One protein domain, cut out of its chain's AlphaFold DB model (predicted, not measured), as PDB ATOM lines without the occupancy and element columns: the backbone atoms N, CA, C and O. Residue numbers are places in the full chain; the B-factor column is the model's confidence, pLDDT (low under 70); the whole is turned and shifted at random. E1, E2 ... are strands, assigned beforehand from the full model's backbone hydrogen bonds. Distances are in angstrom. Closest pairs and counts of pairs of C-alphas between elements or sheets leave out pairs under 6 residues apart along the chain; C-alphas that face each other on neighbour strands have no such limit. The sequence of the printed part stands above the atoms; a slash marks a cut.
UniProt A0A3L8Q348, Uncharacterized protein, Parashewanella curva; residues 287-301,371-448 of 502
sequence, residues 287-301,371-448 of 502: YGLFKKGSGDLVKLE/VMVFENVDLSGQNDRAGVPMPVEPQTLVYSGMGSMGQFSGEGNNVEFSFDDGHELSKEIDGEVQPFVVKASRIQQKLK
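Overview. This is residues 287 to 301 and 371 to 448 of the 502 residues of an uncharacterized protein of Parashewanella curva (UniProt A0A3L8Q348). What shape do these atoms make? A small two-layer sandwich: the sheet E2 E3 E4 E5 is partly face to face with the sheet E1 E7 E6, the strands of the two crossed at 85 degrees and their best planes 39 degrees apart. The long strand E7 runs nearly the length of the domain. What is it built of? The 93 printed residues have no named helix and seven named strands, E1 to E7 along the chain, in two antiparallel sheets of orders E2 - E3 - E4 - E5 and E1 - E7 - E6; the class is all strand, with 46 of the 93 residues, under half, in named strands. How large is it? It is compact, with a radius of gyration of the C-alphas of 13.3 A, but elongated, spanning 44 by 28 by 27 A.

Arrangement. What neighbours has the first strand? E1, residues 287 to 291, is antiparallel to E7, residues 432 to 448, with N 288 and O 439 2.8 A apart. E7 forms a hairpin with E6, residues 424 to 429, where N 434 and O 427 are 2.8 A apart. How does the other sheet run? E2, residues 372 to 377, E3, 395 to 399, E4, 405 to 408, and E5, 414 to 416, form a meander, each strand the antiparallel neighbour of the one before. Within hydrogen-bond range are N 374 and O 397 of E2 and E3, 2.8 A apart, N 398 and O 406 of E3 and E4, 3.0 A apart, and N 407 and O 415 of E4 and E5, 3.3 A apart. Where do the sheets come close? The closest C-alphas of E2 and E6 are those of Phe 374 and Lys 427, 5.9 A apart, while E5 and E7 are apart.

Along the chain. Where does the printed part begin? C-alpha 287, the first of E1, is at (52.090, 20.748, 1.292), and E1 is 13.3 A long. How long are the others? E2 is 12.7 A, E3 12.9 A, E4 8.8 A, E5 6.1 A and E6 15.8 A from first to last C-alpha. Where does E7 end? It spans 44.0 A, bends by 62 degrees at residue 445 and ends with C-alpha 448 at (51.860, 44.214, -3.687).

Size, cuts and confidence. Which C-alphas are farthest apart? Those of Gly 431 and Lys 448, at 46.2 A. Where is the cut? Residues 302 to 370 are not printed, and C-alphas 301 and 371 are 8.6 A apart. Which link is long? That from E2 to E3, residues 378 to 394. Where is confidence low? The pLDDT is under 70 at residues 380 to 392, 402 to 404 and 407 to 416 of this model.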
ATOM      1  N   TYR A 287      53.355  21.257   0.783       85.69
ATOM      2  CA  TYR A 287      52.090  20.748   1.292       85.69
ATOM      3  C   TYR A 287      52.275  19.555   2.223       85.69
ATOM      4  O   TYR A 287      53.112  18.676   2.004       85.69
ATOM      5  N   GLY A 288      51.415  19.491   3.233       89.50
ATOM      6  CA  GLY A 288      50.983  18.239   3.838       89.50
ATOM      7  C   GLY A 288      49.708  17.742   3.154       89.50
ATOM      8  O   GLY A 288      48.871  18.539   2.726       89.50
ATOM      9  N   LEU A 289      49.554  16.423   3.071       91.69
ATOM     10  CA  LEU A 289      48.340  15.771   2.591       91.69
ATOM     11  C   LEU A 289      47.734  14.964   3.733       91.69
ATOM     12  O   LEU A 289      48.441  14.212   4.397       91.69
ATOM     13  N   PHE A 290      46.430  15.088   3.943       93.50
ATOM     14  CA  PHE A 290      45.755  14.523   5.104       93.50
ATOM     15  C   PHE A 290      44.526  13.734   4.685       93.50
ATOM     16  O   PHE A 290      43.839  14.082   3.724       93.50
ATOM     17  N   LYS A 291      44.212  12.672   5.423       93.56
ATOM     18  CA  LYS A 291      42.958  11.938   5.226       93.56
ATOM     19  C   LYS A 291      41.795  12.816   5.677       93.56
ATOM     20  O   LYS A 291      41.742  13.197   6.843       93.56
ATOM     21  N   LYS A 292      40.813  13.084   4.812       92.12
ATOM     22  CA  LYS A 292      39.687  13.979   5.152       92.12
ATOM     23  C   LYS A 292      38.867  13.485   6.356       92.12
ATOM     24  O   LYS A 292      38.295  14.276   7.101       92.12
ATOM     25  N   GLY A 293      38.787  12.168   6.553       89.94
ATOM     26  CA  GLY A 293      38.007  11.568   7.639       89.94
ATOM     27  C   GLY A 293      38.619  11.732   9.035       89.94
ATOM     28  O   GLY A 293      37.871  11.870   9.997       89.94
ATOM     29  N   SER A 294      39.947  11.720   9.157       91.00
ATOM     30  CA  SER A 294      40.644  11.740  10.455       91.00
ATOM     31  C   SER A 294      41.552  12.947  10.661       91.00
ATOM     32  O   SER A 294      41.898  13.259  11.790       91.00
ATOM     33  N   GLY A 295      41.954  13.624   9.585       90.50
ATOM     34  CA  GLY A 295      42.990  14.649   9.621       90.50
ATOM     35  C   GLY A 295      44.393  14.100   9.877       90.50
ATOM     36  O   GLY A 295      45.287  14.898  10.143       90.50
ATOM     37  N   ASP A 296      44.598  12.780   9.781       92.38
ATOM     38  CA  ASP A 296      45.927  12.167   9.884       92.38
ATOM     39  C   ASP A 296      46.773  12.532   8.665       92.38
ATOM     40  O   ASP A 296      46.292  12.454   7.524       92.38
ATOM     41  N   LEU A 297      48.046  12.856   8.897       90.88
ATOM     42  CA  LEU A 297      49.012  13.092   7.830       90.88
ATOM     43  C   LEU A 297      49.260  11.800   7.046       90.88
ATOM     44  O   LEU A 297      49.555  10.745   7.619       90.88
ATOM     45  N   VAL A 298      49.214  11.880   5.717       90.31
ATOM     46  CA  VAL A 298      49.663  10.784   4.864       90.31
ATOM     47  C   VAL A 298      51.182  10.820   4.769       90.31
ATOM     48  O   VAL A 298      51.764  11.576   3.996       90.31
ATOM     49  N   LYS A 299      51.825   9.993   5.588       85.25
ATOM     50  CA  LYS A 299      53.275   9.809   5.576       85.25
ATOM     51  C   LYS A 299      53.652   8.905   4.405       85.25
ATOM     52  O   LYS A 299      53.138   7.795   4.313       85.25
ATOM     53  N   LEU A 300      54.517   9.405   3.527       81.06
ATOM     54  CA  LEU A 300      55.157   8.638   2.463       81.06
ATOM     55  C   LEU A 300      56.669   8.783   2.609       81.06
ATOM     56  O   LEU A 300      57.161   9.891   2.837       81.06
ATOM     57  N   GLU A 301      57.391   7.685   2.428       79.00
ATOM     58  CA  GLU A 301      58.841   7.655   2.244       79.00
ATOM     59  C   GLU A 301      59.146   7.334   0.768       79.00
ATOM     60  O   GLU A 301      59.460   6.192   0.424       79.00
ATOM     61  N   VAL A 371      54.590   6.941  -4.792       82.06
ATOM     62  CA  VAL A 371      53.984   8.274  -4.815       82.06
ATOM     63  C   VAL A 371      52.466   8.158  -4.936       82.06
ATOM     64  O   VAL A 371      51.923   7.240  -5.563       82.06
ATOM     65  N   MET A 372      51.748   9.125  -4.379       86.50
ATOM     66  CA  MET A 372      50.319   9.240  -4.616       86.50
ATOM     67  C   MET A 372      50.046  10.106  -5.836       86.50
ATOM     68  O   MET A 372      50.323  11.299  -5.839       86.50
ATOM     69  N   VAL A 373      49.480   9.477  -6.863       88.62
ATOM     70  CA  VAL A 373      49.019  10.145  -8.079       88.62
ATOM     71  C   VAL A 373      47.523  10.413  -7.967       88.62
ATOM     72  O   VAL A 373      46.752   9.497  -7.668       88.62
ATOM     73  N   PHE A 374      47.136  11.660  -8.208       90.31
ATOM     74  CA  PHE A 374      45.758  12.106  -8.356       90.31
ATOM     75  C   PHE A 374      45.550  12.468  -9.823       90.31
ATOM     76  O   PHE A 374      46.198  13.379 -10.334       90.31
ATOM     77  N   GLU A 375      44.691  11.726 -10.511       89.31
ATOM     78  CA  GLU A 375      44.419  11.922 -11.935       89.31
ATOM     79  C   GLU A 375      43.169  12.775 -12.138       89.31
ATOM     80  O   GLU A 375      42.227  12.701 -11.350       89.31
ATOM     81  N   ASN A 376      43.135  13.531 -13.239       85.69
ATOM     82  CA  ASN A 376      41.988  14.352 -13.635       85.69
ATOM     83  C   ASN A 376      41.532  15.329 -12.537       85.69
ATOM     84  O   ASN A 376      40.335  15.555 -12.363       85.69
ATOM     85  N   VAL A 377      42.484  15.898 -11.794       84.69
ATOM     86  CA  VAL A 377      42.189  16.893 -10.766       84.69
ATOM     87  C   VAL A 377      41.697  18.153 -11.457       84.69
ATOM     88  O   VAL A 377      42.439  18.803 -12.194       84.69
ATOM     89  N   ASP A 378      40.426  18.471 -11.242       79.25
ATOM     90  CA  ASP A 378      39.821  19.684 -11.763       79.25
ATOM     91  C   ASP A 378      40.309  20.889 -10.954       79.25
ATOM     92  O   ASP A 378      39.945  21.075  -9.794       79.25
ATOM     93  N   LEU A 379      41.157  21.698 -11.586       76.38
ATOM     94  CA  LEU A 379      41.639  22.960 -11.036       76.38
ATOM     95  C   LEU A 379      40.824  24.160 -11.546       76.38
ATOM     96  O   LEU A 379      41.171  25.306 -11.259       76.38
ATOM     97  N   SER A 380      39.743  23.924 -12.305       63.12
ATOM     98  CA  SER A 380      38.870  24.967 -12.843       63.12
ATOM     99  C   SER A 380      37.933  25.515 -11.753       63.12
ATOM    100  O   SER A 380      36.769  25.168 -11.602       63.12
ATOM    101  N   GLY A 381      38.473  26.405 -10.927       62.31
ATOM    102  CA  GLY A 381      37.789  26.979  -9.770       62.31
ATOM    103  C   GLY A 381      38.804  27.589  -8.815       62.31
ATOM    104  O   GLY A 381      39.989  27.292  -8.918       62.31
ATOM    105  N   GLN A 382      38.367  28.499  -7.937       55.53
ATOM    106  CA  GLN A 382      39.287  29.260  -7.088       55.53
ATOM    107  C   GLN A 382      40.222  28.342  -6.317       55.53
ATOM    108  O   GLN A 382      39.760  27.584  -5.461       55.53
ATOM    109  N   ASN A 383      41.521  28.533  -6.555       52.53
ATOM    110  CA  ASN A 383      42.421  28.665  -5.441       52.53
ATOM    111  C   ASN A 383      43.765  29.328  -5.771       52.53
ATOM    112  O   ASN A 383      44.672  28.680  -6.287       52.53
ATOM    113  N   ASP A 384      43.880  30.625  -5.500       63.41
ATOM    114  CA  ASP A 384      45.089  31.374  -5.784       63.41
ATOM    115  C   ASP A 384      45.538  32.187  -4.573       63.41
ATOM    116  O   ASP A 384      45.439  33.415  -4.544       63.41
ATOM    117  N   ARG A 385      46.185  31.526  -3.601       69.31
ATOM    118  CA  ARG A 385      47.036  32.241  -2.628       69.31
ATOM    119  C   ARG A 385      47.869  33.344  -3.330       69.31
ATOM    120  O   ARG A 385      48.027  34.452  -2.797       69.31
ATOM    121  N   ALA A 386      48.286  33.077  -4.576       66.00
ATOM    122  CA  ALA A 386      49.063  33.944  -5.460       66.00
ATOM    123  C   ALA A 386      48.261  35.021  -6.230       66.00
ATOM    124  O   ALA A 386      48.848  35.999  -6.695       66.00
ATOM    125  N   GLY A 387      46.940  34.886  -6.387       65.62
ATOM    126  CA  GLY A 387      46.135  35.751  -7.262       65.62
ATOM    127  C   GLY A 387      46.228  35.417  -8.766       65.62
ATOM    128  O   GLY A 387      45.967  36.293  -9.596       65.62
ATOM    129  N   VAL A 388      46.682  34.209  -9.122       67.19
ATOM    130  CA  VAL A 388      46.876  33.735 -10.500       67.19
ATOM    131  C   VAL A 388      45.850  32.644 -10.849       67.19
ATOM    132  O   VAL A 388      45.770  31.651 -10.130       67.19
ATOM    133  N   PRO A 389      45.117  32.760 -11.976       65.62
ATOM    134  CA  PRO A 389      44.198  31.716 -12.423       65.62
ATOM    135  C   PRO A 389      44.896  30.366 -12.613       65.62
ATOM    136  O   PRO A 389      45.916  30.275 -13.300       65.62
ATOM    137  N   MET A 390      44.307  29.317 -12.043       69.38
ATOM    138  CA  MET A 390      44.746  27.935 -12.226       69.38
ATOM    139  C   MET A 390      44.432  27.436 -13.651       69.38
ATOM    140  O   MET A 390      43.528  27.972 -14.306       69.38
ATOM    141  N   PRO A 391      45.154  26.418 -14.163       68.44
ATOM    142  CA  PRO A 391      44.826  25.801 -15.443       68.44
ATOM    143  C   PRO A 391      43.374  25.311 -15.477       68.44
ATOM    144  O   PRO A 391      42.894  24.683 -14.539       68.44
ATOM    145  N   VAL A 392      42.684  25.575 -16.587       69.19
ATOM    146  CA  VAL A 392      41.300  25.117 -16.816       69.19
ATOM    147  C   VAL A 392      41.211  23.656 -17.258       69.19
ATOM    148  O   VAL A 392      40.124  23.089 -17.274       69.19
ATOM    149  N   GLU A 393      42.332  23.048 -17.642       77.75
ATOM    150  CA  GLU A 393      42.383  21.633 -18.004       77.75
ATOM    151  C   GLU A 393      42.668  20.775 -16.762       77.75
ATOM    152  O   GLU A 393      43.472  21.194 -15.921       77.75
ATOM    153  N   PRO A 394      42.063  19.576 -16.638       80.88
ATOM    154  CA  PRO A 394      42.355  18.658 -15.544       80.88
ATOM    155  C   PRO A 394      43.846  18.328 -15.460       80.88
ATOM    156  O   PRO A 394      44.492  18.071 -16.476       80.88
ATOM    157  N   GLN A 395      44.382  18.310 -14.243       83.31
ATOM    158  CA  GLN A 395      45.798  18.065 -13.988       83.31
ATOM    159  C   GLN A 395      46.029  16.700 -13.343       83.31
ATOM    160  O   GLN A 395      45.169  16.160 -12.646       83.31
ATOM    161  N   THR A 396      47.229  16.160 -13.546       85.56
ATOM    162  CA  THR A 396      47.730  15.037 -12.753       85.56
ATOM    163  C   THR A 396      48.652  15.587 -11.676       85.56
ATOM    164  O   THR A 396      49.694  16.161 -11.991       85.56
ATOM    165  N   LEU A 397      48.275  15.401 -10.412       86.31
ATOM    166  CA  LEU A 397      49.083  15.809  -9.267       86.31
ATOM    167  C   LEU A 397      49.813  14.607  -8.688       86.31
ATOM    168  O   LEU A 397      49.238  13.528  -8.541       86.31
ATOM    169  N   VAL A 398      51.070  14.811  -8.315       83.38
ATOM    170  CA  VAL A 398      51.868  13.803  -7.622       83.38
ATOM    171  C   VAL A 398      52.229  14.321  -6.239       83.38
ATOM    172  O   VAL A 398      52.748  15.427  -6.091       83.38
ATOM    173  N   TYR A 399      51.963  13.499  -5.230       83.69
ATOM    174  CA  TYR A 399      52.397  13.695  -3.857       83.69
ATOM    175  C   TYR A 399      53.420  12.626  -3.500       83.69
ATOM    176  O   TYR A 399      53.114  11.431  -3.505       83.69
ATOM    177  N   SER A 400      54.637  13.053  -3.194       72.81
ATOM    178  CA  SER A 400      55.716  12.172  -2.757       72.81
ATOM    179  C   SER A 400      55.913  12.198  -1.242       72.81
ATOM    180  O   SER A 400      56.638  11.374  -0.729       72.81
ATOM    181  N   GLY A 401      55.250  13.070  -0.491       73.94
ATOM    182  CA  GLY A 401      55.496  13.251   0.940       73.94
ATOM    183  C   GLY A 401      55.421  14.730   1.292       73.94
ATOM    184  O   GLY A 401      55.134  15.557   0.426       73.94
ATOM    185  N   MET A 402      55.624  15.079   2.563       68.62
ATOM    186  CA  MET A 402      55.511  16.475   2.995       68.62
ATOM    187  C   MET A 402      56.536  17.341   2.246       68.62
ATOM    188  O   MET A 402      57.738  17.130   2.378       68.62
ATOM    189  N   GLY A 403      56.059  18.289   1.438       68.81
ATOM    190  CA  GLY A 403      56.894  18.995   0.465       68.81
ATOM    191  C   GLY A 403      56.122  19.352  -0.801       68.81
ATOM    192  O   GLY A 403      54.917  19.589  -0.747       68.81
ATOM    193  N   SER A 404      56.803  19.435  -1.938       64.81
ATOM    194  CA  SER A 404      56.200  19.887  -3.193       64.81
ATOM    195  C   SER A 404      55.106  18.929  -3.683       64.81
ATOM    196  O   SER A 404      55.310  17.721  -3.780       64.81
ATOM    197  N   MET A 405      53.949  19.485  -4.042       75.69
ATOM    198  CA  MET A 405      52.893  18.793  -4.777       75.69
ATOM    199  C   MET A 405      52.728  19.499  -6.116       75.69
ATOM    200  O   MET A 405      52.573  20.718  -6.156       75.69
ATOM    201  N   GLY A 406      52.772  18.747  -7.209       73.88
ATOM    202  CA  GLY A 406      52.746  19.354  -8.533       73.88
ATOM    203  C   GLY A 406      52.698  18.350  -9.667       73.88
ATOM    204  O   GLY A 406      52.609  17.135  -9.455       73.88
ATOM    205  N   GLN A 407      52.759  18.891 -10.881       68.62
ATOM    206  CA  GLN A 407      52.969  18.108 -12.087       68.62
ATOM    207  C   GLN A 407      54.470  18.041 -12.365       68.62
ATOM    208  O   GLN A 407      55.088  19.050 -12.699       68.62
ATOM    209  N   PHE A 408      55.047  16.848 -12.254       64.31
ATOM    210  CA  PHE A 408      56.457  16.618 -12.559       64.31
ATOM    211  C   PHE A 408      56.559  15.959 -13.930       64.31
ATOM    212  O   PHE A 408      56.332  14.759 -14.083       64.31
ATOM    213  N   SER A 409      56.860  16.761 -14.949       53.66
ATOM    214  CA  SER A 409      57.228  16.242 -16.265       53.66
ATOM    215  C   SER A 409      58.750  16.100 -16.328       53.66
ATOM    216  O   SER A 409      59.482  16.996 -15.914       53.66
ATOM    217  N   GLY A 410      59.253  14.983 -16.862       46.28
ATOM    218  CA  GLY A 410      60.699  14.742 -17.011       46.28
ATOM    219  C   GLY A 410      61.432  15.749 -17.917       46.28
ATOM    220  O   GLY A 410      62.643  15.654 -18.072       46.28
ATOM    221  N   GLU A 411      60.710  16.706 -18.504       46.59
ATOM    222  CA  GLU A 411      61.215  17.755 -19.395       46.59
ATOM    223  C   GLU A 411      61.433  19.106 -18.680       46.59
ATOM    224  O   GLU A 411      61.661  20.123 -19.331       46.59
ATOM    225  N   GLY A 412      61.391  19.133 -17.341       44.06
ATOM    226  CA  GLY A 412      61.800  20.295 -16.540       44.06
ATOM    227  C   GLY A 412      60.737  21.381 -16.358       44.06
ATOM    228  O   GLY A 412      61.016  22.401 -15.731       44.06
ATOM    229  N   ASN A 413      59.512  21.165 -16.840       45.12
ATOM    230  CA  ASN A 413      58.371  22.024 -16.530       45.12
ATOM    231  C   ASN A 413      57.653  21.458 -15.302       45.12
ATOM    232  O   ASN A 413      56.676  20.716 -15.436       45.12
ATOM    233  N   ASN A 414      58.177  21.761 -14.113       59.28
ATOM    234  CA  ASN A 414      57.450  21.533 -12.871       59.28
ATOM    235  C   ASN A 414      56.446  22.671 -12.708       59.28
ATOM    236  O   ASN A 414      56.838  23.831 -12.587       59.28
ATOM    237  N   VAL A 415      55.156  22.348 -12.748       59.72
ATOM    238  CA  VAL A 415      54.112  23.319 -12.411       59.72
ATOM    239  C   VAL A 415      53.842  23.180 -10.921       59.72
ATOM    240  O   VAL A 415      53.286  22.174 -10.473       59.72
ATOM    241  N   GLU A 416      54.291  24.173 -10.160       64.44
ATOM    242  CA  GLU A 416      53.934  24.325  -8.753       64.44
ATOM    243  C   GLU A 416      52.564  24.995  -8.669       64.44
ATOM    244  O   GLU A 416      52.326  26.057  -9.249       64.44
ATOM    245  N   PHE A 417      51.647  24.343  -7.965       74.44
ATOM    246  CA  PHE A 417      50.322  24.879  -7.683       74.44
ATOM    247  C   PHE A 417      50.322  25.518  -6.296       74.44
ATOM    248  O   PHE A 417      51.074  25.079  -5.429       74.44
ATOM    249  N   SER A 418      49.475  26.531  -6.083       78.75
ATOM    250  CA  SER A 418      49.362  27.287  -4.823       78.75
ATOM    251  C   SER A 418      47.964  27.118  -4.203       78.75
ATOM    252  O   SER A 418      47.164  28.051  -4.196       78.75
ATOM    253  N   PHE A 419      47.647  25.900  -3.752       80.06
ATOM    254  CA  PHE A 419      46.385  25.528  -3.117       80.06
ATOM    255  C   PHE A 419      46.197  26.222  -1.757       80.06
ATOM    256  O   PHE A 419      47.117  26.281  -0.930       80.06
ATOM    257  N   ASP A 420      44.975  26.669  -1.476       80.38
ATOM    258  CA  ASP A 420      44.546  27.005  -0.123       80.38
ATOM    259  C   ASP A 420      44.441  25.735   0.716       80.38
ATOM    260  O   ASP A 420      44.299  24.601   0.237       80.38
ATOM    261  N   ASP A 421      44.458  25.970   2.018       86.06
ATOM    262  CA  ASP A 421      44.232  24.931   2.997       86.06
ATOM    263  C   ASP A 421      42.819  24.359   2.854       86.06
ATOM    264  O   ASP A 421      41.839  25.080   2.685       86.06
ATOM    265  N   GLY A 422      42.724  23.032   2.925       85.88
ATOM    266  CA  GLY A 422      41.459  22.307   2.833       85.88
ATOM    267  C   GLY A 422      41.058  21.923   1.411       85.88
ATOM    268  O   GLY A 422      40.040  21.252   1.256       85.88
ATOM    269  N   HIS A 423      41.846  22.273   0.384       86.62
ATOM    270  CA  HIS A 423      41.558  21.833  -0.982       86.62
ATOM    271  C   HIS A 423      41.491  20.299  -1.052       86.62
ATOM    272  O   HIS A 423      42.384  19.587  -0.581       86.62
ATOM    273  N   GLU A 424      40.380  19.795  -1.590       89.19
ATOM    274  CA  GLU A 424      40.050  18.377  -1.559       89.19
ATOM    275  C   GLU A 424      40.606  17.649  -2.775       89.19
ATOM    276  O   GLU A 424      40.376  18.041  -3.916       89.19
ATOM    277  N   LEU A 425      41.267  16.528  -2.521       90.19
ATOM    278  CA  LEU A 425      41.712  15.597  -3.547       90.19
ATOM    279  C   LEU A 425      41.023  14.253  -3.333       90.19
ATOM    280  O   LEU A 425      40.688  13.878  -2.211       90.19
ATOM    281  N   SER A 426      40.802  13.503  -4.404       91.50
ATOM    282  CA  SER A 426      40.206  12.167  -4.328       91.50
ATOM    283  C   SER A 426      41.052  11.175  -5.103       91.50
ATOM    284  O   SER A 426      41.490  11.468  -6.213       91.50
ATOM    285  N   LYS A 427      41.278   9.999  -4.520       92.06
ATOM    286  CA  LYS A 427      42.029   8.913  -5.155       92.06
ATOM    287  C   LYS A 427      41.321   7.586  -4.925       92.06
ATOM    288  O   LYS A 427      40.901   7.305  -3.807       92.06
ATOM    289  N   GLU A 428      41.211   6.769  -5.966       91.56
ATOM    290  CA  GLU A 428      40.749   5.388  -5.828       91.56
ATOM    291  C   GLU A 428      41.873   4.518  -5.246       91.56
ATOM    292  O   GLU A 428      42.987   4.475  -5.775       91.56
ATOM    293  N   ILE A 429      41.589   3.851  -4.132       88.06
ATOM    294  CA  ILE A 429      42.490   2.928  -3.442       88.06
ATOM    295  C   ILE A 429      41.675   1.671  -3.143       88.06
ATOM    296  O   ILE A 429      40.635   1.749  -2.497       88.06
ATOM    297  N   ASP A 430      42.125   0.525  -3.654       90.88
ATOM    298  CA  ASP A 430      41.456  -0.776  -3.492       90.88
ATOM    299  C   ASP A 430      39.974  -0.796  -3.930       90.88
ATOM    300  O   ASP A 430      39.147  -1.508  -3.363       90.88
ATOM    301  N   GLY A 431      39.632  -0.024  -4.970       90.94
ATOM    302  CA  GLY A 431      38.267   0.080  -5.501       90.94
ATOM    303  C   GLY A 431      37.364   1.063  -4.751       90.94
ATOM    304  O   GLY A 431      36.188   1.195  -5.094       90.94
ATOM    305  N   GLU A 432      37.889   1.763  -3.742       92.69
ATOM    306  CA  GLU A 432      37.167   2.780  -2.983       92.69
ATOM    307  C   GLU A 432      37.773   4.168  -3.210       92.69
ATOM    308  O   GLU A 432      38.982   4.372  -3.116       92.69
ATOM    309  N   VAL A 433      36.919   5.157  -3.484       92.69
ATOM    310  CA  VAL A 433      37.351   6.555  -3.598       92.69
ATOM    311  C   VAL A 433      37.587   7.113  -2.199       92.69
ATOM    312  O   VAL A 433      36.646   7.307  -1.428       92.69
ATOM    313  N   GLN A 434      38.846   7.393  -1.881       93.44
ATOM    314  CA  GLN A 434      39.250   7.984  -0.614       93.44
ATOM    315  C   GLN A 434      39.444   9.501  -0.761       93.44
ATOM    316  O   GLN A 434      40.169   9.936  -1.663       93.44
ATOM    317  N   PRO A 435      38.819  10.313   0.113       93.75
ATOM    318  CA  PRO A 435      38.989  11.758   0.112       93.75
ATOM    319  C   PRO A 435      40.180  12.203   0.973       93.75
ATOM    320  O   PRO A 435      40.371  11.758   2.111       93.75
ATOM    321  N   PHE A 436      40.925  13.167   0.451       93.31
ATOM    322  CA  PHE A 436      42.077  13.801   1.074       93.31
ATOM    323  C   PHE A 436      41.912  15.317   1.079       93.31
ATOM    324  O   PHE A 436      41.150  15.866   0.288       93.31
ATOM    325  N   VAL A 437      42.646  15.988   1.960       91.88
ATOM    326  CA  VAL A 437      42.750  17.449   2.003       91.88
ATOM    327  C   VAL A 437      44.210  17.862   2.046       91.88
ATOM    328  O   VAL A 437      45.027  17.197   2.687       91.88
ATOM    329  N   VAL A 438      44.545  18.951   1.367       90.00
ATOM    330  CA  VAL A 438      45.895  19.527   1.396       90.00
ATOM    331  C   VAL A 438      45.961  20.699   2.362       90.00
ATOM    332  O   VAL A 438      44.967  21.383   2.603       90.00
ATOM    333  N   LYS A 439      47.139  20.931   2.931       89.25
ATOM    334  CA  LYS A 439      47.436  22.122   3.728       89.25
ATOM    335  C   LYS A 439      48.837  22.598   3.404       89.25
ATOM    336  O   LYS A 439      49.750  21.773   3.351       89.25
ATOM    337  N   ALA A 440      49.015  23.894   3.186       87.31
ATOM    338  CA  ALA A 440      50.330  24.454   2.935       87.31
ATOM    339  C   ALA A 440      51.231  24.221   4.160       87.31
ATOM    340  O   ALA A 440      50.867  24.534   5.292       87.31
ATOM    341  N   SER A 441      52.411  23.650   3.937       82.06
ATOM    342  CA  SER A 441      53.451  23.480   4.956       82.06
ATOM    343  C   SER A 441      54.538  24.548   4.845       82.06
ATOM    344  O   SER A 441      55.239  24.820   5.820       82.06
ATOM    345  N   ARG A 442      54.662  25.193   3.680       77.19
ATOM    346  CA  ARG A 442      55.607  26.286   3.430       77.19
ATOM    347  C   ARG A 442      54.961  27.331   2.535       77.19
ATOM    348  O   ARG A 442      54.450  26.987   1.475       77.19
ATOM    349  N   ILE A 443      55.001  28.591   2.952       80.44
ATOM    350  CA  ILE A 443      54.377  29.717   2.252       80.44
ATOM    351  C   ILE A 443      55.419  30.811   2.047       80.44
ATOM    352  O   ILE A 443      56.094  31.196   2.995       80.44
ATOM    353  N   GLN A 444      55.531  31.343   0.834       79.56
ATOM    354  CA  GLN A 444      56.279  32.556   0.535       79.56
ATOM    355  C   GLN A 444      55.320  33.729   0.344       79.56
ATOM    356  O   GLN A 444      54.466  33.704  -0.536       79.56
ATOM    357  N   GLN A 445      55.478  34.783   1.137       82.69
ATOM    358  CA  GLN A 445      54.734  36.025   0.960       82.69
ATOM    359  C   GLN A 445      55.414  36.932  -0.068       82.69
ATOM    360  O   GLN A 445      56.638  37.032  -0.153       82.69
ATOM    361  N   LYS A 446      54.594  37.636  -0.844       83.25
ATOM    362  CA  LYS A 446      54.988  38.671  -1.800       83.25
ATOM    363  C   LYS A 446      54.133  39.903  -1.555       83.25
ATOM    364  O   LYS A 446      52.902  39.811  -1.537       83.25
ATOM    365  N   LEU A 447      54.776  41.056  -1.391       86.00
ATOM    366  CA  LEU A 447      54.058  42.318  -1.247       86.00
ATOM    367  C   LEU A 447      53.580  42.839  -2.589       86.00
ATOM    368  O   LEU A 447      54.201  42.626  -3.629       86.00
ATOM    369  N   LYS A 448      52.463  43.554  -2.534       86.62
ATOM    370  CA  LYS A 448      51.860  44.214  -3.687       86.62
ATOM    371  C   LYS A 448      52.181  45.698  -3.628       86.62
ATOM    372  O   LYS A 448      52.387  46.236  -2.544       86.62
TER     373      LYS A 448